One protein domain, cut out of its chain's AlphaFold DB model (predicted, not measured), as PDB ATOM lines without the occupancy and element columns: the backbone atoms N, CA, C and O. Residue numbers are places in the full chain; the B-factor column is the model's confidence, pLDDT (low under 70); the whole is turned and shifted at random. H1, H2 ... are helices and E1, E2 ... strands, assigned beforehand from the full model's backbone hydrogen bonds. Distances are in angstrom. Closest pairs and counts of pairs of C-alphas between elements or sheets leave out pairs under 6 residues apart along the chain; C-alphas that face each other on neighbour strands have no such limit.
ATOM      1  N   LYS A  34     350.107 263.787 136.176       34.09
ATOM      2  CA  LYS A  34     349.348 262.632 135.648       34.09
ATOM      3  C   LYS A  34     348.902 261.657 136.745       34.09
ATOM      4  O   LYS A  34     347.809 261.101 136.668       34.09
ATOM      5  N   GLN A  35     349.725 261.448 137.773       41.88
ATOM      6  CA  GLN A  35     349.358 260.597 138.909       41.88
ATOM      7  C   GLN A  35     348.286 261.252 139.795       41.88
ATOM      8  O   GLN A  35     347.350 260.580 140.236       41.88
ATOM      9  N   LEU A  36     348.357 262.570 139.997       43.41
ATOM     10  CA  LEU A  36     347.365 263.334 140.760       43.41
ATOM     11  C   LEU A  36     345.997 263.368 140.061       43.41
ATOM     12  O   LEU A  36     344.984 263.120 140.711       43.41
ATOM     13  N   THR A  37     345.948 263.557 138.739       53.75
ATOM     14  CA  THR A  37     344.676 263.495 137.995       53.75
ATOM     15  C   THR A  37     344.085 262.084 137.970       53.75
ATOM     16  O   THR A  37     342.875 261.933 138.140       53.75
ATOM     17  N   SER A  38     344.913 261.035 137.864       59.25
ATOM     18  CA  SER A  38     344.425 259.644 137.923       59.25
ATOM     19  C   SER A  38     343.873 259.244 139.300       59.25
ATOM     20  O   SER A  38     342.888 258.514 139.386       59.25
ATOM     21  N   SER A  39     344.474 259.743 140.386       62.19
ATOM     22  CA  SER A  39     344.045 259.423 141.752       62.19
ATOM     23  C   SER A  39     342.805 260.217 142.165       62.19
ATOM     24  O   SER A  39     341.922 259.661 142.820       62.19
ATOM     25  N   ALA A  40     342.694 261.474 141.725       65.00
ATOM     26  CA  ALA A  40     341.483 262.272 141.880       65.00
ATOM     27  C   ALA A  40     340.298 261.652 141.121       65.00
ATOM     28  O   ALA A  40     339.250 261.431 141.726       65.00
ATOM     29  N   GLY A  41     340.485 261.276 139.848       70.88
ATOM     30  CA  GLY A  41     339.446 260.610 139.051       70.88
ATOM     31  C   GLY A  41     338.976 259.291 139.672       70.88
ATOM     32  O   GLY A  41     337.775 259.055 139.794       70.88
ATOM     33  N   LYS A  42     339.912 258.470 140.176       75.62
ATOM     34  CA  LYS A  42     339.577 257.240 140.909       75.62
ATOM     35  C   LYS A  42     338.743 257.522 142.164       75.62
ATOM     36  O   LYS A  42     337.714 256.893 142.363       75.62
ATOM     37  N   LYS A  43     339.142 258.502 142.984       78.25
ATOM     38  CA  LYS A  43     338.407 258.867 144.208       78.25
ATOM     39  C   LYS A  43     336.985 259.355 143.908       78.25
ATOM     40  O   LYS A  43     336.064 259.042 144.663       78.25
ATOM     41  N   MET A  44     336.812 260.137 142.840       82.56
ATOM     42  CA  MET A  44     335.494 260.625 142.425       82.56
ATOM     43  C   MET A  44     334.579 259.465 142.026       82.56
ATOM     44  O   MET A  44     333.461 259.381 142.530       82.56
ATOM     45  N   SER A  45     335.094 258.532 141.219       86.50
ATOM     46  CA  SER A  45     334.377 257.310 140.840       86.50
ATOM     47  C   SER A  45     334.029 256.442 142.059       86.50
ATOM     48  O   SER A  45     332.864 256.088 142.227       86.50
ATOM     49  N   ASP A  46     334.974 256.198 142.977       92.44
ATOM     50  CA  ASP A  46     334.734 255.402 144.193       92.44
ATOM     51  C   ASP A  46     333.624 256.018 145.072       92.44
ATOM     52  O   ASP A  46     332.726 255.316 145.540       92.44
ATOM     53  N   THR A  47     333.656 257.343 145.267       95.44
ATOM     54  CA  THR A  47     332.632 258.077 146.039       95.44
ATOM     55  C   THR A  47     331.265 257.976 145.361       95.44
ATOM     56  O   THR A  47     330.264 257.661 146.005       95.44
ATOM     57  N   GLY A  48     331.226 258.185 144.043       97.38
ATOM     58  CA  GLY A  48     330.009 258.055 143.250       97.38
ATOM     59  C   GLY A  48     329.404 256.651 143.310       97.38
ATOM     60  O   GLY A  48     328.195 256.510 143.488       97.38
ATOM     61  N   GLN A  49     330.235 255.607 143.250       97.88
ATOM     62  CA  GLN A  49     329.800 254.211 143.344       97.88
ATOM     63  C   GLN A  49     329.232 253.866 144.728       97.88
ATOM     64  O   GLN A  49     328.220 253.167 144.830       97.88
ATOM     65  N   GLN A  50     329.822 254.397 145.804       98.19
ATOM     66  CA  GLN A  50     329.277 254.245 147.158       98.19
ATOM     67  C   GLN A  50     327.890 254.891 147.287       98.19
ATOM     68  O   GLN A  50     326.962 254.259 147.795       98.19
ATOM     69  N   LEU A  51     327.731 256.116 146.775       98.62
ATOM     70  CA  LEU A  51     326.452 256.834 146.773       98.62
ATOM     71  C   LEU A  51     325.387 256.116 145.934       98.62
ATOM     72  O   LEU A  51     324.241 255.992 146.366       98.62
ATOM     73  N   LEU A  52     325.767 255.588 144.766       98.69
ATOM     74  CA  LEU A  52     324.891 254.790 143.910       98.69
ATOM     75  C   LEU A  52     324.417 253.517 144.621       98.69
ATOM     76  O   LEU A  52     323.225 253.203 144.608       98.69
ATOM     77  N   SER A  53     325.339 252.796 145.262       98.56
ATOM     78  CA  SER A  53     325.024 251.588 146.031       98.56
ATOM     79  C   SER A  53     324.042 251.884 147.169       98.56
ATOM     80  O   SER A  53     323.002 251.229 147.279       98.56
ATOM     81  N   GLU A  54     324.312 252.926 147.961       98.69
ATOM     82  CA  GLU A  54     323.442 253.331 149.069       98.69
ATOM     83  C   GLU A  54     322.063 253.786 148.577       98.69
ATOM     84  O   GLU A  54     321.035 253.346 149.098       98.69
ATOM     85  N   GLY A  55     322.021 254.608 147.528       98.75
ATOM     86  CA  GLY A  55     320.778 255.078 146.925       98.75
ATOM     87  C   GLY A  55     319.894 253.936 146.423       98.75
ATOM     88  O   GLY A  55     318.700 253.892 146.723       98.75
ATOM     89  N   ARG A  56     320.482 252.950 145.732       98.69
ATOM     90  CA  ARG A  56     319.769 251.749 145.260       98.69
ATOM     91  C   ARG A  56     319.248 250.893 146.409       98.69
ATOM     92  O   ARG A  56     318.123 250.394 146.336       98.69
ATOM     93  N   ARG A  57     320.048 250.727 147.464       98.69
ATOM     94  CA  ARG A  57     319.656 249.980 148.664       98.69
ATOM     95  C   ARG A  57     318.442 250.625 149.334       98.69
ATOM     96  O   ARG A  57     317.471 249.930 149.628       98.69
ATOM     97  N   LEU A  58     318.473 251.944 149.530       98.50
ATOM     98  CA  LEU A  58     317.373 252.708 150.125       98.50
ATOM     99  C   LEU A  58     316.109 252.680 149.255       98.50
ATOM    100  O   LEU A  58     315.021 252.451 149.780       98.50
ATOM    101  N   TYR A  59     316.251 252.827 147.932       98.31
ATOM    102  CA  TYR A  59     315.141 252.658 146.990       98.31
ATOM    103  C   TYR A  59     314.491 251.276 147.127       98.31
ATOM    104  O   TYR A  59     313.272 251.180 147.234       98.31
ATOM    105  N   GLY A  60     315.292 250.205 147.174       97.75
ATOM    106  CA  GLY A  60     314.785 248.839 147.324       97.75
ATOM    107  C   GLY A  60     314.000 248.630 148.622       97.75
ATOM    108  O   GLY A  60     312.940 248.009 148.599       97.75
ATOM    109  N   ILE A  61     314.479 249.197 149.737       96.25
ATOM    110  CA  ILE A  61     313.778 249.159 151.031       96.25
ATOM    111  C   ILE A  61     312.439 249.898 150.949       96.25
ATOM    112  O   ILE A  61     311.415 249.353 151.358       96.25
ATOM    113  N   ALA A  62     312.435 251.118 150.406       95.81
ATOM    114  CA  ALA A  62     311.219 251.917 150.278       95.81
ATOM    115  C   ALA A  62     310.191 251.259 149.346       95.81
ATOM    116  O   ALA A  62     309.007 251.217 149.675       95.81
ATOM    117  N   LEU A  63     310.643 250.689 148.223       95.62
ATOM    118  CA  LEU A  63     309.793 249.953 147.289       95.62
ATOM    119  C   LEU A  63     309.171 248.723 147.952       95.62
ATOM    120  O   LEU A  63     307.968 248.512 147.837       95.62
ATOM    121  N   TRP A  64     309.973 247.921 148.656       94.94
ATOM    122  CA  TRP A  64     309.465 246.736 149.344       94.94
ATOM    123  C   TRP A  64     308.393 247.103 150.373       94.94
ATOM    124  O   TRP A  64     307.335 246.483 150.381       94.94
ATOM    125  N   ARG A  65     308.627 248.149 151.176       93.12
ATOM    126  CA  ARG A  65     307.645 248.653 152.145       93.12
ATOM    127  C   ARG A  65     306.355 249.141 151.488       93.12
ATOM    128  O   ARG A  65     305.274 248.807 151.960       93.12
ATOM    129  N   ALA A  66     306.452 249.881 150.382       90.94
ATOM    130  CA  ALA A  66     305.274 250.316 149.634       90.94
ATOM    131  C   ALA A  66     304.456 249.116 149.120       90.94
ATOM    132  O   ALA A  66     303.240 249.076 149.283       90.94
ATOM    133  N   LEU A  67     305.127 248.092 148.580       90.56
ATOM    134  CA  LEU A  67     304.476 246.881 148.067       90.56
ATOM    135  C   LEU A  67     303.834 246.016 149.161       90.56
ATOM    136  O   LEU A  67     302.888 245.285 148.874       90.56
ATOM    137  N   THR A  68     304.330 246.072 150.397       91.81
ATOM    138  CA  THR A  68     303.781 245.314 151.535       91.81
ATOM    139  C   THR A  68     302.769 246.105 152.367       91.81
ATOM    140  O   THR A  68     302.251 245.574 153.348       91.81
ATOM    141  N   GLY A  69     302.449 247.342 151.972       82.62
ATOM    142  CA  GLY A  69     301.495 248.205 152.674       82.62
ATOM    143  C   GLY A  69     302.069 248.939 153.893       82.62
ATOM    144  O   GLY A  69     301.309 249.556 154.636       82.62
ATOM    145  N   ASP A  70     303.390 248.915 154.097       79.25
ATOM    146  CA  ASP A  70     304.109 249.698 155.116       79.25
ATOM    147  C   ASP A  70     304.509 251.083 154.563       79.25
ATOM    148  O   ASP A  70     305.674 251.488 154.557       79.25
ATOM    149  N   SER A  71     303.538 251.835 154.043       70.12
ATOM    150  CA  SER A  71     303.733 253.164 153.439       70.12
ATOM    151  C   SER A  71     303.783 254.306 154.470       70.12
ATOM    152  O   SER A  71     303.383 255.438 154.198       70.12
ATOM    153  N   GLY A  72     304.306 254.029 155.668       79.19
ATOM    154  CA  GLY A  72     304.466 255.021 156.732       79.19
ATOM    155  C   GLY A  72     305.641 255.990 156.528       79.19
ATOM    156  O   GLY A  72     306.429 255.892 155.584       79.19
ATOM    157  N   ASP A  73     305.821 256.899 157.490       85.94
ATOM    158  CA  ASP A  73     306.874 257.930 157.494       85.94
ATOM    159  C   ASP A  73     308.292 257.388 157.270       85.94
ATOM    160  O   ASP A  73     309.146 258.076 156.709       85.94
ATOM    161  N   SER A  74     308.564 256.157 157.708       87.12
ATOM    162  CA  SER A  74     309.867 255.508 157.532       87.12
ATOM    163  C   SER A  74     310.171 255.223 156.055       87.12
ATOM    164  O   SER A  74     311.270 255.507 155.580       87.12
ATOM    165  N   ALA A  75     309.183 254.730 155.299       91.12
ATOM    166  CA  ALA A  75     309.328 254.481 153.867       91.12
ATOM    167  C   ALA A  75     309.510 255.790 153.084       91.12
ATOM    168  O   ALA A  75     310.401 255.879 152.236       91.12
ATOM    169  N   ASN A  76     308.759 256.841 153.445       93.50
ATOM    170  CA  ASN A  76     308.962 258.175 152.877       93.50
ATOM    171  C   ASN A  76     310.379 258.708 153.183       93.50
ATOM    172  O   ASN A  76     311.068 259.208 152.299       93.50
ATOM    173  N   LYS A  77     310.877 258.564 154.416       94.50
ATOM    174  CA  LYS A  77     312.250 258.984 154.761       94.50
ATOM    175  C   LYS A  77     313.300 258.258 153.924       94.50
ATOM    176  O   LYS A  77     314.215 258.904 153.413       94.50
ATOM    177  N   ASP A  78     313.163 256.948 153.747       96.06
ATOM    178  CA  ASP A  78     314.125 256.167 152.972       96.06
ATOM    179  C   ASP A  78     314.106 256.527 151.483       96.06
ATOM    180  O   ASP A  78     315.179 256.703 150.903       96.06
ATOM    181  N   ILE A  79     312.935 256.755 150.869       97.56
ATOM    182  CA  ILE A  79     312.892 257.183 149.461       97.56
ATOM    183  C   ILE A  79     313.470 258.588 149.265       97.56
ATOM    184  O   ILE A  79     314.174 258.842 148.288       97.56
ATOM    185  N   ARG A  80     313.255 259.508 150.216       97.06
ATOM    186  CA  ARG A  80     313.841 260.859 150.157       97.06
ATOM    187  C   ARG A  80     315.360 260.809 150.299       97.06
ATOM    188  O   ARG A  80     316.060 261.508 149.568       97.06
ATOM    189  N   ARG A  81     315.881 259.938 151.169       98.25
ATOM    190  CA  ARG A  81     317.325 259.682 151.279       98.25
ATOM    191  C   ARG A  81     317.891 259.037 150.013       98.25
ATOM    192  O   ARG A  81     318.970 259.435 149.584       98.25
ATOM    193  N   ALA A  82     317.161 258.106 149.393       98.62
ATOM    194  CA  ALA A  82     317.552 257.508 148.118       98.62
ATOM    195  C   ALA A  82     317.699 258.578 147.027       98.62
ATOM    196  O   ALA A  82     318.731 258.634 146.367       98.62
ATOM    197  N   ILE A  83     316.716 259.476 146.897       98.69
ATOM    198  CA  ILE A  83     316.738 260.592 145.937       98.69
ATOM    199  C   ILE A  83     317.976 261.480 146.131       98.69
ATOM    200  O   ILE A  83     318.656 261.801 145.158       98.69
ATOM    201  N   VAL A  84     318.296 261.858 147.372       98.50
ATOM    202  CA  VAL A  84     319.481 262.683 147.667       98.50
ATOM    203  C   VAL A  84     320.770 261.940 147.310       98.50
ATOM    204  O   VAL A  84     321.624 262.497 146.618       98.50
ATOM    205  N   ALA A  85     320.897 260.675 147.720       98.81
ATOM    206  CA  ALA A  85     322.078 259.861 147.434       98.81
ATOM    207  C   ALA A  85     322.284 259.650 145.927       98.81
ATOM    208  O   ALA A  85     323.395 259.813 145.437       98.81
ATOM    209  N   LEU A  86     321.219 259.356 145.176       98.81
ATOM    210  CA  LEU A  86     321.274 259.131 143.727       98.81
ATOM    211  C   LEU A  86     321.556 260.423 142.952       98.81
ATOM    212  O   LEU A  86     322.351 260.411 142.014       98.81
ATOM    213  N   SER A  87     320.974 261.550 143.374       98.56
ATOM    214  CA  SER A  87     321.297 262.861 142.801       98.56
ATOM    215  C   SER A  87     322.771 263.216 143.007       98.56
ATOM    216  O   SER A  87     323.399 263.758 142.098       98.56
ATOM    217  N   SER A  88     323.329 262.915 144.183       98.44
ATOM    218  CA  SER A  88     324.754 263.112 144.452       98.44
ATOM    219  C   SER A  88     325.610 262.114 143.662       98.44
ATOM    220  O   SER A  88     326.582 262.513 143.028       98.44
ATOM    221  N   ALA A  89     325.209 260.843 143.570       98.56
ATOM    222  CA  ALA A  89     325.900 259.842 142.755       98.56
ATOM    223  C   ALA A  89     326.063 260.304 141.299       98.56
ATOM    224  O   ALA A  89     327.168 260.243 140.765       98.56
ATOM    225  N   MET A  90     325.007 260.859 140.686       97.88
ATOM    226  CA  MET A  90     325.099 261.459 139.349       97.88
ATOM    227  C   MET A  90     326.179 262.543 139.280       97.88
ATOM    228  O   MET A  90     326.948 262.583 138.328       97.88
ATOM    229  N   ASN A  91     326.274 263.416 140.283       97.56
ATOM    230  CA  ASN A  91     327.291 264.467 140.305       97.56
ATOM    231  C   ASN A  91     328.715 263.904 140.333       97.56
ATOM    232  O   ASN A  91     329.574 264.381 139.593       97.56
ATOM    233  N   TRP A  92     328.963 262.907 141.183       97.50
ATOM    234  CA  TRP A  92     330.293 262.328 141.385       97.50
ATOM    235  C   TRP A  92     330.745 261.416 140.237       97.50
ATOM    236  O   TRP A  92     331.943 261.343 139.959       97.50
ATOM    237  N   LEU A  93     329.807 260.752 139.556       96.69
ATOM    238  CA  LEU A  93     330.089 259.840 138.439       96.69
ATOM    239  C   LEU A  93     330.209 260.566 137.090       96.69
ATOM    240  O   LEU A  93     330.831 260.045 136.162       96.69
ATOM    241  N   GLU A  94     329.660 261.780 136.979       94.62
ATOM    242  CA  GLU A  94     329.634 262.556 135.738       94.62
ATOM    243  C   GLU A  94     331.035 262.733 135.139       94.62
ATOM    244  O   GLU A  94     331.916 263.369 135.726       94.62
ATOM    245  N   GLY A  95     331.220 262.178 133.937       89.94
ATOM    246  CA  GLY A  95     332.456 262.233 133.157       89.94
ATOM    247  C   GLY A  95     333.609 261.369 133.678       89.94
ATOM    248  O   GLY A  95     334.727 261.541 133.196       89.94
ATOM    249  N   TRP A  96     333.347 260.475 134.633       90.56
ATOM    250  CA  TRP A  96     334.306 259.483 135.138       90.56
ATOM    251  C   TRP A  96     333.818 258.049 134.941       90.56
ATOM    252  O   TRP A  96     334.630 257.165 134.682       90.56
ATOM    253  N   ASP A  97     332.508 257.833 135.041       93.62
ATOM    254  CA  ASP A  97     331.870 256.527 134.918       93.62
ATOM    255  C   ASP A  97     330.478 256.700 134.295       93.62
ATOM    256  O   ASP A  97     329.516 257.066 134.974       93.62
ATOM    257  N   SER A  98     330.389 256.502 132.977       94.06
ATOM    258  CA  SER A  98     329.145 256.679 132.217       94.06
ATOM    259  C   SER A  98     328.066 255.691 132.640       94.06
ATOM    260  O   SER A  98     326.915 256.078 132.813       94.06
ATOM    261  N   ASP A  99     328.442 254.434 132.861       96.56
ATOM    262  CA  ASP A  99     327.491 253.369 133.170       96.56
ATOM    263  C   ASP A  99     326.917 253.571 134.576       96.56
ATOM    264  O   ASP A  99     325.710 253.446 134.799       96.56
ATOM    265  N   GLY A 100     327.775 253.945 135.531       97.50
ATOM    266  CA  GLY A 100     327.354 254.340 136.868       97.50
ATOM    267  C   GLY A 100     326.461 255.580 136.851       97.50
ATOM    268  O   GLY A 100     325.449 255.613 137.555       97.50
ATOM    269  N   PHE A 101     326.806 256.586 136.045       97.75
ATOM    270  CA  PHE A 101     326.006 257.799 135.883       97.75
ATOM    271  C   PHE A 101     324.602 257.494 135.340       97.75
ATOM    272  O   PHE A 101     323.610 257.921 135.937       97.75
ATOM    273  N   ASP A 102     324.510 256.703 134.271       98.12
ATOM    274  CA  ASP A 102     323.237 256.306 133.662       98.12
ATOM    275  C   ASP A 102     322.395 255.472 134.632       98.12
ATOM    276  O   ASP A 102     321.178 255.653 134.738       98.12
ATOM    277  N   LEU A 103     323.031 254.586 135.406       98.44
ATOM    278  CA  LEU A 103     322.333 253.802 136.418       98.44
ATOM    279  C   LEU A 103     321.811 254.685 137.561       98.44
ATOM    280  O   LEU A 103     320.677 254.495 138.012       98.44
ATOM    281  N   ALA A 104     322.603 255.659 138.017       98.69
ATOM    282  CA  ALA A 104     322.177 256.635 139.019       98.69
ATOM    283  C   ALA A 104     320.979 257.451 138.523       98.69
ATOM    284  O   ALA A 104     320.004 257.605 139.261       98.69
ATOM    285  N   HIS A 105     321.013 257.895 137.264       98.62
ATOM    286  CA  HIS A 105     319.911 258.614 136.625       98.62
ATOM    287  C   HIS A 105     318.626 257.777 136.586       98.62
ATOM    288  O   HIS A 105     317.588 258.217 137.081       98.62
ATOM    289  N   GLN A 106     318.702 256.532 136.110       98.50
ATOM    290  CA  GLN A 106     317.543 255.633 136.047       98.50
ATOM    291  C   GLN A 106     316.913 255.378 137.422       98.50
ATOM    292  O   GLN A 106     315.687 255.349 137.558       98.50
ATOM    293  N   PHE A 107     317.731 255.153 138.453       98.75
ATOM    294  CA  PHE A 107     317.218 254.944 139.806       98.75
ATOM    295  C   PHE A 107     316.684 256.231 140.433       98.75
ATOM    296  O   PHE A 107     315.741 256.156 141.222       98.75
ATOM    297  N   LEU A 108     317.245 257.395 140.096       98.75
ATOM    298  CA  LEU A 108     316.733 258.682 140.559       98.75
ATOM    299  C   LEU A 108     315.317 258.928 140.026       98.75
ATOM    300  O   LEU A 108     314.434 259.285 140.808       98.75
ATOM    301  N   ASP A 109     315.082 258.652 138.741       98.56
ATOM    302  CA  ASP A 109     313.762 258.774 138.111       98.56
ATOM    303  C   ASP A 109     312.744 257.819 138.741       98.56
ATOM    304  O   ASP A 109     311.680 258.256 139.184       98.56
ATOM    305  N   LYS A 110     313.109 256.540 138.900       98.56
ATOM    306  CA  LYS A 110     312.271 255.546 139.598       98.56
ATOM    307  C   LYS A 110     311.964 255.953 141.036       98.56
ATOM    308  O   LYS A 110     310.849 255.758 141.516       98.56
ATOM    309  N   SER A 111     312.945 256.527 141.732       98.50
ATOM    310  CA  SER A 111     312.760 256.987 143.107       98.50
ATOM    311  C   SER A 111     311.815 258.184 143.179       98.50
ATOM    312  O   SER A 111     310.974 258.246 144.072       98.50
ATOM    313  N   GLY A 112     311.922 259.113 142.225       98.19
ATOM    314  CA  GLY A 112     311.002 260.238 142.084       98.19
ATOM    315  C   GLY A 112     309.574 259.798 141.770       98.19
ATOM    316  O   GLY A 112     308.630 260.320 142.368       98.19
ATOM    317  N   GLU A 113     309.406 258.818 140.879       98.12
ATOM    318  CA  GLU A 113     308.096 258.249 140.551       98.12
ATOM    319  C   GLU A 113     307.456 257.598 141.782       98.12
ATOM    320  O   GLU A 113     306.330 257.949 142.141       98.12
ATOM    321  N   LEU A 114     308.190 256.718 142.475       96.75
ATOM    322  CA  LEU A 114     307.713 256.069 143.699       96.75
ATOM    323  C   LEU A 114     307.356 257.105 144.773       96.75
ATOM    324  O   LEU A 114     306.283 257.039 145.369       96.75
ATOM    325  N   ALA A 115     308.220 258.107 144.977       96.62
ATOM    326  CA  ALA A 115     307.962 259.203 145.903       96.62
ATOM    327  C   ALA A 115     306.673 259.956 145.564       96.62
ATOM    328  O   ALA A 115     305.920 260.310 146.468       96.62
ATOM    329  N   ARG A 116     306.392 260.202 144.280       96.56
ATOM    330  CA  ARG A 116     305.171 260.903 143.879       96.56
ATOM    331  C   ARG A 116     303.917 260.036 144.008       96.56
ATOM    332  O   ARG A 116     302.898 260.568 144.441       96.56
ATOM    333  N   ARG A 117     303.978 258.750 143.649       95.00
ATOM    334  CA  ARG A 117     302.824 257.833 143.698       95.00
ATOM    335  C   ARG A 117     302.422 257.478 145.126       95.00
ATOM    336  O   ARG A 117     301.252 257.589 145.467       95.00
ATOM    337  N   GLU A 118     303.400 257.119 145.950       93.69
ATOM    338  CA  GLU A 118     303.153 256.537 147.275       93.69
ATOM    339  C   GLU A 118     303.287 257.564 148.409       93.69
ATOM    340  O   GLU A 118     302.678 257.418 149.464       93.69
ATOM    341  N   PHE A 119     304.066 258.636 148.200       91.25
ATOM    342  CA  PHE A 119     304.447 259.601 149.245       91.25
ATOM    343  C   PHE A 119     304.260 261.060 148.786       91.25
ATOM    344  O   PHE A 119     305.131 261.929 148.953       91.25
ATOM    345  N   SER A 120     303.103 261.318 148.172       89.38
ATOM    346  CA  SER A 120     302.796 262.509 147.371       89.38
ATOM    347  C   SER A 120     302.912 263.848 148.113       89.38
ATOM    348  O   SER A 120     303.222 264.858 147.475       89.38
ATOM    349  N   ALA A 121     302.735 263.859 149.440       86.62
ATOM    350  CA  ALA A 121     302.780 265.062 150.274       86.62
ATOM    351  C   ALA A 121     304.103 265.841 150.152       86.62
ATOM    352  O   ALA A 121     304.102 267.069 150.156       86.62
ATOM    353  N   GLY A 122     305.231 265.144 149.977       86.31
ATOM    354  CA  GLY A 122     306.547 265.779 149.811       86.31
ATOM    355  C   GLY A 122     306.891 266.168 148.367       86.31
ATOM    356  O   GLY A 122     308.047 266.463 148.072       86.31
ATOM    357  N   CYS A 123     305.942 266.083 147.433       95.44
ATOM    358  CA  CYS A 123     306.137 266.425 146.021       95.44
ATOM    359  C   CYS A 123     305.359 267.695 145.654       95.44
ATOM    360  O   CYS A 123     304.618 267.709 144.672       95.44
ATOM    361  N   CYS A 124     305.529 268.753 146.446       95.19
ATOM    362  CA  CYS A 124     304.951 270.072 146.204       95.19
ATOM    363  C   CYS A 124     306.057 271.115 146.009       95.19
ATOM    364  O   CYS A 124     307.202 270.895 146.407       95.19
ATOM    365  N   PHE A 125     305.721 272.238 145.381       95.62
ATOM    366  CA  PHE A 125     306.598 273.405 145.379       95.62
ATOM    367  C   PHE A 125     306.522 274.118 146.726       95.62
ATOM    368  O   PHE A 125     305.428 274.338 147.249       95.62
ATOM    369  N   ASP A 126     307.676 274.517 147.257       93.94
ATOM    370  CA  ASP A 126     307.735 275.268 148.507       93.94
ATOM    371  C   ASP A 126     307.309 276.711 148.237       93.94
ATOM    372  O   ASP A 126     307.957 277.404 147.450       93.94
ATOM    373  N   PHE A 127     306.243 277.174 148.888       95.69
ATOM    374  CA  PHE A 127     305.838 278.577 148.848       95.69
ATOM    375  C   PHE A 127     306.365 279.301 150.088       95.69
ATOM    376  O   PHE A 127     305.942 279.017 151.208       95.69
ATOM    377  N   ARG A 128     307.315 280.217 149.889       95.25
ATOM    378  CA  ARG A 128     307.898 281.061 150.943       95.25
ATOM    379  C   ARG A 128     308.321 282.401 150.355       95.25
ATOM    380  O   ARG A 128     308.668 282.464 149.178       95.25
ATOM    381  N   ASP A 129     308.307 283.447 151.174       94.88
ATOM    382  CA  ASP A 129     308.730 284.798 150.777       94.88
ATOM    383  C   ASP A 129     307.991 285.320 149.524       94.88
ATOM    384  O   ASP A 129     308.593 285.883 148.615       94.88
ATOM    385  N   ASP A 130     306.674 285.074 149.465       94.88
ATOM    386  CA  ASP A 130     305.792 285.376 148.322       94.88
ATOM    387  C   ASP A 130     306.251 284.763 146.983       94.88
ATOM    388  O   ASP A 130     305.969 285.299 145.911       94.88
ATOM    389  N   ALA A 131     306.953 283.626 147.019       95.75
ATOM    390  CA  ALA A 131     307.436 282.954 145.822       95.75
ATOM    391  C   ALA A 131     307.426 281.425 145.939       95.75
ATOM    392  O   ALA A 131     307.585 280.850 147.017       95.75
ATOM    393  N   TYR A 132     307.270 280.752 144.798       97.25
ATOM    394  CA  TYR A 132     307.427 279.302 144.710       97.25
ATOM    395  C   TYR A 132     308.872 278.936 144.415       97.25
ATOM    396  O   TYR A 132     309.529 279.570 143.589       97.25
ATOM    397  N   HIS A 133     309.349 277.862 145.034       96.94
ATOM    398  CA  HIS A 133     310.713 277.383 144.864       96.94
ATOM    399  C   HIS A 133     310.722 275.938 144.380       96.94
ATOM    400  O   HIS A 133     310.093 275.050 144.961       96.94
ATOM    401  N   GLN A 134     311.479 275.685 143.315       95.88
ATOM    402  CA  GLN A 134     311.788 274.339 142.854       95.88
ATOM    403  C   GLN A 134     313.007 273.823 143.625       95.88
ATOM    404  O   GLN A 134     314.134 274.192 143.310       95.88
ATOM    405  N   ALA A 135     312.778 272.942 144.604       96.44
ATOM    406  CA  ALA A 135     313.832 272.330 145.429       96.44
ATOM    407  C   ALA A 135     313.946 270.797 145.281       96.44
ATOM    408  O   ALA A 135     314.850 270.179 145.833       96.44
ATOM    409  N   CYS A 136     313.039 270.152 144.530       96.81
ATOM    410  CA  CYS A 136     313.090 268.704 144.293       96.81
ATOM    411  C   CYS A 136     314.440 268.273 143.680       96.81
ATOM    412  O   CYS A 136     314.732 268.679 142.548       96.81
ATOM    413  N   PRO A 137     315.217 267.395 144.350       97.50
ATOM    414  CA  PRO A 137     316.516 266.966 143.837       97.50
ATOM    415  C   PRO A 137     316.415 266.244 142.492       97.50
ATOM    416  O   PRO A 137     317.283 266.418 141.648       97.50
ATOM    417  N   VAL A 138     315.322 265.508 142.239       97.94
ATOM    418  CA  VAL A 138     315.085 264.874 140.931       97.94
ATOM    419  C   VAL A 138     314.987 265.939 139.840       97.94
ATOM    420  O   VAL A 138     315.671 265.853 138.828       97.94
ATOM    421  N   ALA A 139     314.183 266.986 140.044       96.38
ATOM    422  CA  ALA A 139     314.018 268.042 139.048       96.38
ATOM    423  C   ALA A 139     315.321 268.820 138.800       96.38
ATOM    424  O   ALA A 139     315.616 269.153 137.651       96.38
ATOM    425  N   LEU A 140     316.090 269.080 139.861       97.00
ATOM    426  CA  LEU A 140     317.358 269.806 139.801       97.00
ATOM    427  C   LEU A 140     318.472 268.980 139.153       97.00
ATOM    428  O   LEU A 140     319.224 269.517 138.348       97.00
ATOM    429  N   ALA A 141     318.535 267.669 139.402       97.38
ATOM    430  CA  ALA A 141     319.542 266.788 138.808       97.38
ATOM    431  C   ALA A 141     319.483 266.731 137.269       97.38
ATOM    432  O   ALA A 141     320.501 266.438 136.640       97.38
ATOM    433  N   HIS A 142     318.328 267.050 136.673       96.88
ATOM    434  CA  HIS A 142     318.129 267.138 135.220       96.88
ATOM    435  C   HIS A 142     318.593 268.466 134.604       96.88
ATOM    436  O   HIS A 142     318.567 268.613 133.382       96.88
ATOM    437  N   SER A 143     319.021 269.432 135.420       95.44
ATOM    438  CA  SER A 143     319.693 270.650 134.972       95.44
ATOM    439  C   SER A 143     321.129 270.637 135.487       95.44
ATOM    440  O   SER A 143     321.398 270.805 136.675       95.44
ATOM    441  N   ARG A 144     322.080 270.390 134.588       95.56
ATOM    442  CA  ARG A 144     323.496 270.209 134.921       95.56
ATOM    443  C   ARG A 144     324.198 271.562 134.982       95.56
ATOM    444  O   ARG A 144     324.996 271.919 134.121       95.56
ATOM    445  N   VAL A 145     323.869 272.325 136.019       95.81
ATOM    446  CA  VAL A 145     324.510 273.602 136.350       95.81
ATOM    447  C   VAL A 145     325.053 273.548 137.775       95.81
ATOM    448  O   VAL A 145     324.421 273.006 138.686       95.81
ATOM    449  N   GLY A 146     326.265 274.052 137.960       95.94
ATOM    450  CA  GLY A 146     326.929 274.135 139.251       95.94
ATOM    451  C   GLY A 146     327.722 275.421 139.402       95.94
ATOM    452  O   GLY A 146     327.807 276.231 138.481       95.94
ATOM    453  N   ARG A 198     330.403 271.422 135.029       93.31
ATOM    454  CA  ARG A 198     331.012 270.458 135.955       93.31
ATOM    455  C   ARG A 198     331.832 271.205 137.013       93.31
ATOM    456  O   ARG A 198     332.948 271.628 136.712       93.31
ATOM    457  N   PRO A 199     331.289 271.412 138.226       94.81
ATOM    458  CA  PRO A 199     332.013 272.080 139.300       94.81
ATOM    459  C   PRO A 199     333.147 271.203 139.843       94.81
ATOM    460  O   PRO A 199     333.056 269.975 139.831       94.81
ATOM    461  N   ASN A 200     334.203 271.837 140.366       91.12
ATOM    462  CA  ASN A 200     335.332 271.120 140.968       91.12
ATOM    463  C   ASN A 200     334.918 270.321 142.219       91.12
ATOM    464  O   ASN A 200     335.445 269.241 142.470       91.12
ATOM    465  N   GLN A 201     333.944 270.832 142.979       93.44
ATOM    466  CA  GLN A 201     333.222 270.070 143.997       93.44
ATOM    467  C   GLN A 201     331.928 269.531 143.365       93.44
ATOM    468  O   GLN A 201     331.037 270.338 143.103       93.44
ATOM    469  N   PRO A 202     331.777 268.213 143.129       96.00
ATOM    470  CA  PRO A 202     330.662 267.667 142.345       96.00
ATOM    471  C   PRO A 202     329.269 268.081 142.820       96.00
ATOM    472  O   PRO A 202     328.400 268.391 142.003       96.00
ATOM    473  N   ASP A 203     329.077 268.136 144.139       96.81
ATOM    474  CA  ASP A 203     327.806 268.504 144.766       96.81
ATOM    475  C   ASP A 203     327.553 270.013 144.857       96.81
ATOM    476  O   ASP A 203     326.500 270.406 145.347       96.81
ATOM    477  N   ALA A 204     328.455 270.871 144.366       96.81
ATOM    478  CA  ALA A 204     328.224 272.316 144.279       96.81
ATOM    479  C   ALA A 204     327.245 272.648 143.134       96.81
ATOM    480  O   ALA A 204     327.580 273.325 142.160       96.81
ATOM    481  N   ARG A 205     326.028 272.110 143.237       96.50
ATOM    482  CA  ARG A 205     324.909 272.245 142.301       96.50
ATOM    483  C   ARG A 205     323.869 273.214 142.845       96.50
ATOM    484  O   ARG A 205     323.865 273.562 144.022       96.50
ATOM    485  N   ILE A 206     322.962 273.648 141.978       95.81
ATOM    486  CA  ILE A 206     321.821 274.461 142.400       95.81
ATOM    487  C   ILE A 206     320.872 273.598 143.240       95.81
ATOM    488  O   ILE A 206     320.353 272.594 142.762       95.81
ATOM    489  N   HIS A 207     320.638 274.005 144.490       95.12
ATOM    490  CA  HIS A 207     319.749 273.304 145.426       95.12
ATOM    491  C   HIS A 207     318.310 273.827 145.417       95.12
ATOM    492  O   HIS A 207     317.395 273.131 145.849       95.12
ATOM    493  N   SER A 208     318.098 275.046 144.929       96.31
ATOM    494  CA  SER A 208     316.768 275.589 144.682       96.31
ATOM    495  C   SER A 208     316.844 276.780 143.742       96.31
ATOM    496  O   SER A 208     317.840 277.502 143.751       96.31
ATOM    497  N   TYR A 209     315.769 277.034 143.008       94.81
ATOM    498  CA  TYR A 209     315.558 278.306 142.324       94.81
ATOM    499  C   TYR A 209     314.096 278.727 142.433       94.81
ATOM    500  O   TYR A 209     313.206 277.900 142.654       94.81
ATOM    501  N   THR A 210     313.866 280.025 142.287       96.88
ATOM    502  CA  THR A 210     312.534 280.616 142.330       96.88
ATOM    503  C   THR A 210     311.843 280.475 140.982       96.88
ATOM    504  O   THR A 210     312.447 280.736 139.944       96.88
ATOM    505  N   LEU A 211     310.574 280.080 141.008       94.75
ATOM    506  CA  LEU A 211     309.707 280.058 139.839       94.75
ATOM    507  C   LEU A 211     309.035 281.414 139.684       94.75
ATOM    508  O   LEU A 211     308.458 281.961 140.630       94.75
ATOM    509  N   THR A 212     309.097 281.956 138.477       92.56
ATOM    510  CA  THR A 212     308.473 283.239 138.176       92.56
ATOM    511  C   THR A 212     306.960 283.087 138.046       92.56
ATOM    512  O   THR A 212     306.437 282.038 137.658       92.56
ATOM    513  N   ARG A 213     306.228 284.179 138.312       90.69
ATOM    514  CA  ARG A 213     304.779 284.244 138.060       90.69
ATOM    515  C   ARG A 213     304.448 283.849 136.621       90.69
ATOM    516  O   ARG A 213     303.555 283.039 136.411       90.69
ATOM    517  N   SER A 214     305.186 284.381 135.647       90.44
ATOM    518  CA  SER A 214     304.980 284.099 134.223       90.44
ATOM    519  C   SER A 214     305.102 282.616 133.877       90.44
ATOM    520  O   SER A 214     304.249 282.100 133.161       90.44
ATOM    521  N   GLU A 215     306.112 281.913 134.401       90.81
ATOM    522  CA  GLU A 215     306.293 280.474 134.147       90.81
ATOM    523  C   GLU A 215     305.142 279.646 134.724       90.81
ATOM    524  O   GLU A 215     304.652 278.717 134.074       90.81
ATOM    525  N   LEU A 216     304.688 279.996 135.931       92.44
ATOM    526  CA  LEU A 216     303.598 279.299 136.607       92.44
ATOM    527  C   LEU A 216     302.253 279.540 135.924       92.44
ATOM    528  O   LEU A 216     301.550 278.573 135.648       92.44
ATOM    529  N   TYR A 217     301.923 280.786 135.570       90.94
ATOM    530  CA  TYR A 217     300.700 281.084 134.817       90.94
ATOM    531  C   TYR A 217     300.685 280.389 133.453       90.94
ATOM    532  O   TYR A 217     299.668 279.808 133.080       90.94
ATOM    533  N   ALA A 218     301.816 280.383 132.739       90.81
ATOM    534  CA  ALA A 218     301.926 279.693 131.455       90.81
ATOM    535  C   ALA A 218     301.735 278.171 131.580       90.81
ATOM    536  O   ALA A 218     301.217 277.542 130.661       90.81
ATOM    537  N   SER A 219     302.148 277.580 132.707       90.38
ATOM    538  CA  SER A 219     302.098 276.128 132.918       90.38
ATOM    539  C   SER A 219     300.783 275.636 133.534       90.38
ATOM    540  O   SER A 219     300.354 274.527 133.228       90.38
ATOM    541  N   LEU A 220     300.167 276.421 134.422       92.19
ATOM    542  CA  LEU A 220     299.011 276.014 135.235       92.19
ATOM    543  C   LEU A 220     297.682 276.622 134.760       92.19
ATOM    544  O   LEU A 220     296.620 276.109 135.111       92.19
ATOM    545  N   GLY A 221     297.727 277.675 133.939       90.19
ATOM    546  CA  GLY A 221     296.549 278.284 133.323       90.19
ATOM    547  C   GLY A 221     295.672 279.098 134.281       90.19
ATOM    548  O   GLY A 221     296.086 279.496 135.369       90.19
ATOM    549  N   GLU A 222     294.438 279.366 133.850       85.31
ATOM    550  CA  GLU A 222     293.511 280.319 134.487       85.31
ATOM    551  C   GLU A 222     293.034 279.907 135.890       85.31
ATOM    552  O   GLU A 222     292.600 280.753 136.666       85.31
ATOM    553  N   GLY A 223     293.136 278.621 136.242       85.06
ATOM    554  CA  GLY A 223     292.754 278.106 137.563       85.06
ATOM    555  C   GLY A 223     293.805 278.320 138.658       85.06
ATOM    556  O   GLY A 223     293.561 277.977 139.814       85.06
ATOM    557  N   PHE A 224     294.978 278.852 138.312       93.25
ATOM    558  CA  PHE A 224     296.065 279.068 139.258       93.25
ATOM    559  C   PHE A 224     295.843 280.323 140.112       93.25
ATOM    560  O   PHE A 224     295.788 281.445 139.607       93.25
ATOM    561  N   ALA A 225     295.791 280.130 141.430       92.88
ATOM    562  CA  ALA A 225     295.791 281.201 142.417       92.88
ATOM    563  C   ALA A 225     297.144 281.266 143.138       92.88
ATOM    564  O   ALA A 225     297.656 280.257 143.624       92.88
ATOM    565  N   TRP A 226     297.717 282.465 143.240       94.31
ATOM    566  CA  TRP A 226     298.995 282.666 143.921       94.31
ATOM    567  C   TRP A 226     298.914 282.243 145.397       94.31
ATOM    568  O   TRP A 226     297.961 282.592 146.090       94.31
ATOM    569  N   GLY A 227     299.904 281.485 145.872       93.88
ATOM    570  CA  GLY A 227     299.959 280.963 147.240       93.88
ATOM    571  C   GLY A 227     299.204 279.647 147.473       93.88
ATOM    572  O   GLY A 227     299.274 279.103 148.573       93.88
ATOM    573  N   MET A 228     298.518 279.086 146.469       95.12
ATOM    574  CA  MET A 228     297.924 277.748 146.588       95.12
ATOM    575  C   MET A 228     298.990 276.641 146.619       95.12
ATOM    576  O   MET A 228     300.081 276.789 146.066       95.12
ATOM    577  N   THR A 229     298.668 275.487 147.198       95.19
ATOM    578  CA  THR A 229     299.543 274.312 147.103       95.19
ATOM    579  C   THR A 229     299.599 273.812 145.664       95.19
ATOM    580  O   THR A 229     298.570 273.492 145.072       95.19
ATOM    581  N   ILE A 230     300.810 273.688 145.117       94.56
ATOM    582  CA  ILE A 230     301.043 273.151 143.775       94.56
ATOM    583  C   ILE A 230     301.816 271.839 143.909       94.56
ATOM    584  O   ILE A 230     302.947 271.822 144.398       94.56
ATOM    585  N   SER A 231     301.215 270.744 143.449       94.12
ATOM    586  CA  SER A 231     301.904 269.458 143.315       94.12
ATOM    587  C   SER A 231     302.773 269.425 142.059       94.12
ATOM    588  O   SER A 231     302.388 269.927 141.007       94.12
ATOM    589  N   CYS A 232     303.936 268.785 142.151       93.88
ATOM    590  CA  CYS A 232     304.804 268.519 141.012       93.88
ATOM    591  C   CYS A 232     304.602 267.081 140.515       93.88
ATOM    592  O   CYS A 232     304.928 266.121 141.215       93.88
ATOM    593  N   ASP A 233     304.130 266.939 139.274       94.62
ATOM    594  CA  ASP A 233     303.892 265.647 138.608       94.62
ATOM    595  C   ASP A 233     304.977 265.279 137.586       94.62
ATOM    596  O   ASP A 233     304.807 264.364 136.778       94.62
ATOM    597  N   ARG A 234     306.128 265.968 137.608       93.88
ATOM    598  CA  ARG A 234     307.221 265.735 136.647       93.88
ATOM    599  C   ARG A 234     307.598 264.252 136.555       93.88
ATOM    600  O   ARG A 234     307.718 263.739 135.451       93.88
ATOM    601  N   CYS A 235     307.752 263.582 137.696       96.88
ATOM    602  CA  CYS A 235     308.206 262.191 137.766       96.88
ATOM    603  C   CYS A 235     307.159 261.157 137.322       96.88
ATOM    604  O   CYS A 235     307.485 259.981 137.244       96.88
ATOM    605  N   LEU A 236     305.916 261.565 137.041       96.81
ATOM    606  CA  LEU A 236     304.893 260.684 136.460       96.81
ATOM    607  C   LEU A 236     304.927 260.676 134.925       96.81
ATOM    608  O   LEU A 236     304.183 259.929 134.295       96.81
ATOM    609  N   ASN A 237     305.763 261.522 134.321       94.88
ATOM    610  CA  ASN A 237     305.892 261.671 132.879       94.88
ATOM    611  C   ASN A 237     307.230 261.091 132.390       94.88
ATOM    612  O   ASN A 237     308.186 261.032 133.166       94.88
TER     613      ASN A 237
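AT A GLANCE: This is residues 34 to 146 and 198 to 237 of the 249 residues of an uncharacterized protein of Lentzea fradiae (UniProt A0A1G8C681). Three long helices, H1, H2 and H3, lie side by side in an up-and-down bundle, and the first residues of H1, 34 to 40, stick out beyond it as a free arm. The short helix H4 packs on H2, and farther out a small sheet of three short strands and the helix H5 make a separate part, from which the unnamed residues 221 to 237 fold back towards H3. The printed part has 153 residues, with five named helices and three named strands in the order H1, H2, H3, E1, E2, H4, E3, H5; the sheet runs E1, E2, E3 and is antiparallel. The class is mostly helix, and the whole is compact, with a radius of gyration of the C-alphas of 17.2 A and spans of 59 by 40 by 25 A.

IN THESE COORDINATES: H1 covers residues 34 to 67, is 49.2 A long and begins at C-alpha 34 at (349.348, 262.632, 135.648). H2 covers residues 73 to 93, 30.1 A, and H3 residues 98 to 118, 30.0 A, ending at C-alpha 118 at (303.153, 256.537, 147.275). E1 is residues 126 to 128, E2 is residues 131 to 134 and H4 is residues 137 to 141. E3 is residues 209 to 211, and H5, residues 213 to 220, ends at C-alpha 220 at (299.011, 276.014, 135.235).

HOW THE PARTS SIT: H1 and H2 form a helical hairpin and touch at a shallow tilt of 23 degrees, opposite ways, with the C-alphas of Gly 55 and Ala 82 closest at 4.2 A. H2 and H3 form another, also at 23 degrees and opposite ways; their closest C-alphas, of Met 90 and Phe 101, are 5.1 A apart. H1 and H3 touch and run the same way, at a shallow tilt of 27 degrees, with the C-alphas of Leu 52 and Ala 104 closest at 5.9 A. H4 touches H2 at residues 83 to 90 alone, the closest C-alphas being those of Ser 87 and Ala 141, 5.9 A. H3 and H4 only just touch, with 3 pairs of C-alphas within 8 A, the closest being those of Gly 112 and Val 138, 6.3 A; H3 does this with residues 108 to 112 alone. E1 and E2 are an antiparallel hairpin, with N 133 and O 126 within hydrogen-bond range at 2.8 A. E2 and E3 are antiparallel, with N 211 and O 132 at 2.8 A. H5 is not on the sheet and touches no helix. In H1, H2, H3, H4 and H5 every O i to N i+4 pair is within hydrogen-bond range.

THE WHOLE: The two C-alphas farthest apart, of Gln 35 and Glu 222, are 59.4 A apart. Residues 147 to 197 are not printed, and C-alphas 146 and 198 across this cut are 6.4 A apart. Of the links that are printed whole, none is long. The mean pLDDT of the printed part is 92.2, and residues 34 to 40 are under 70.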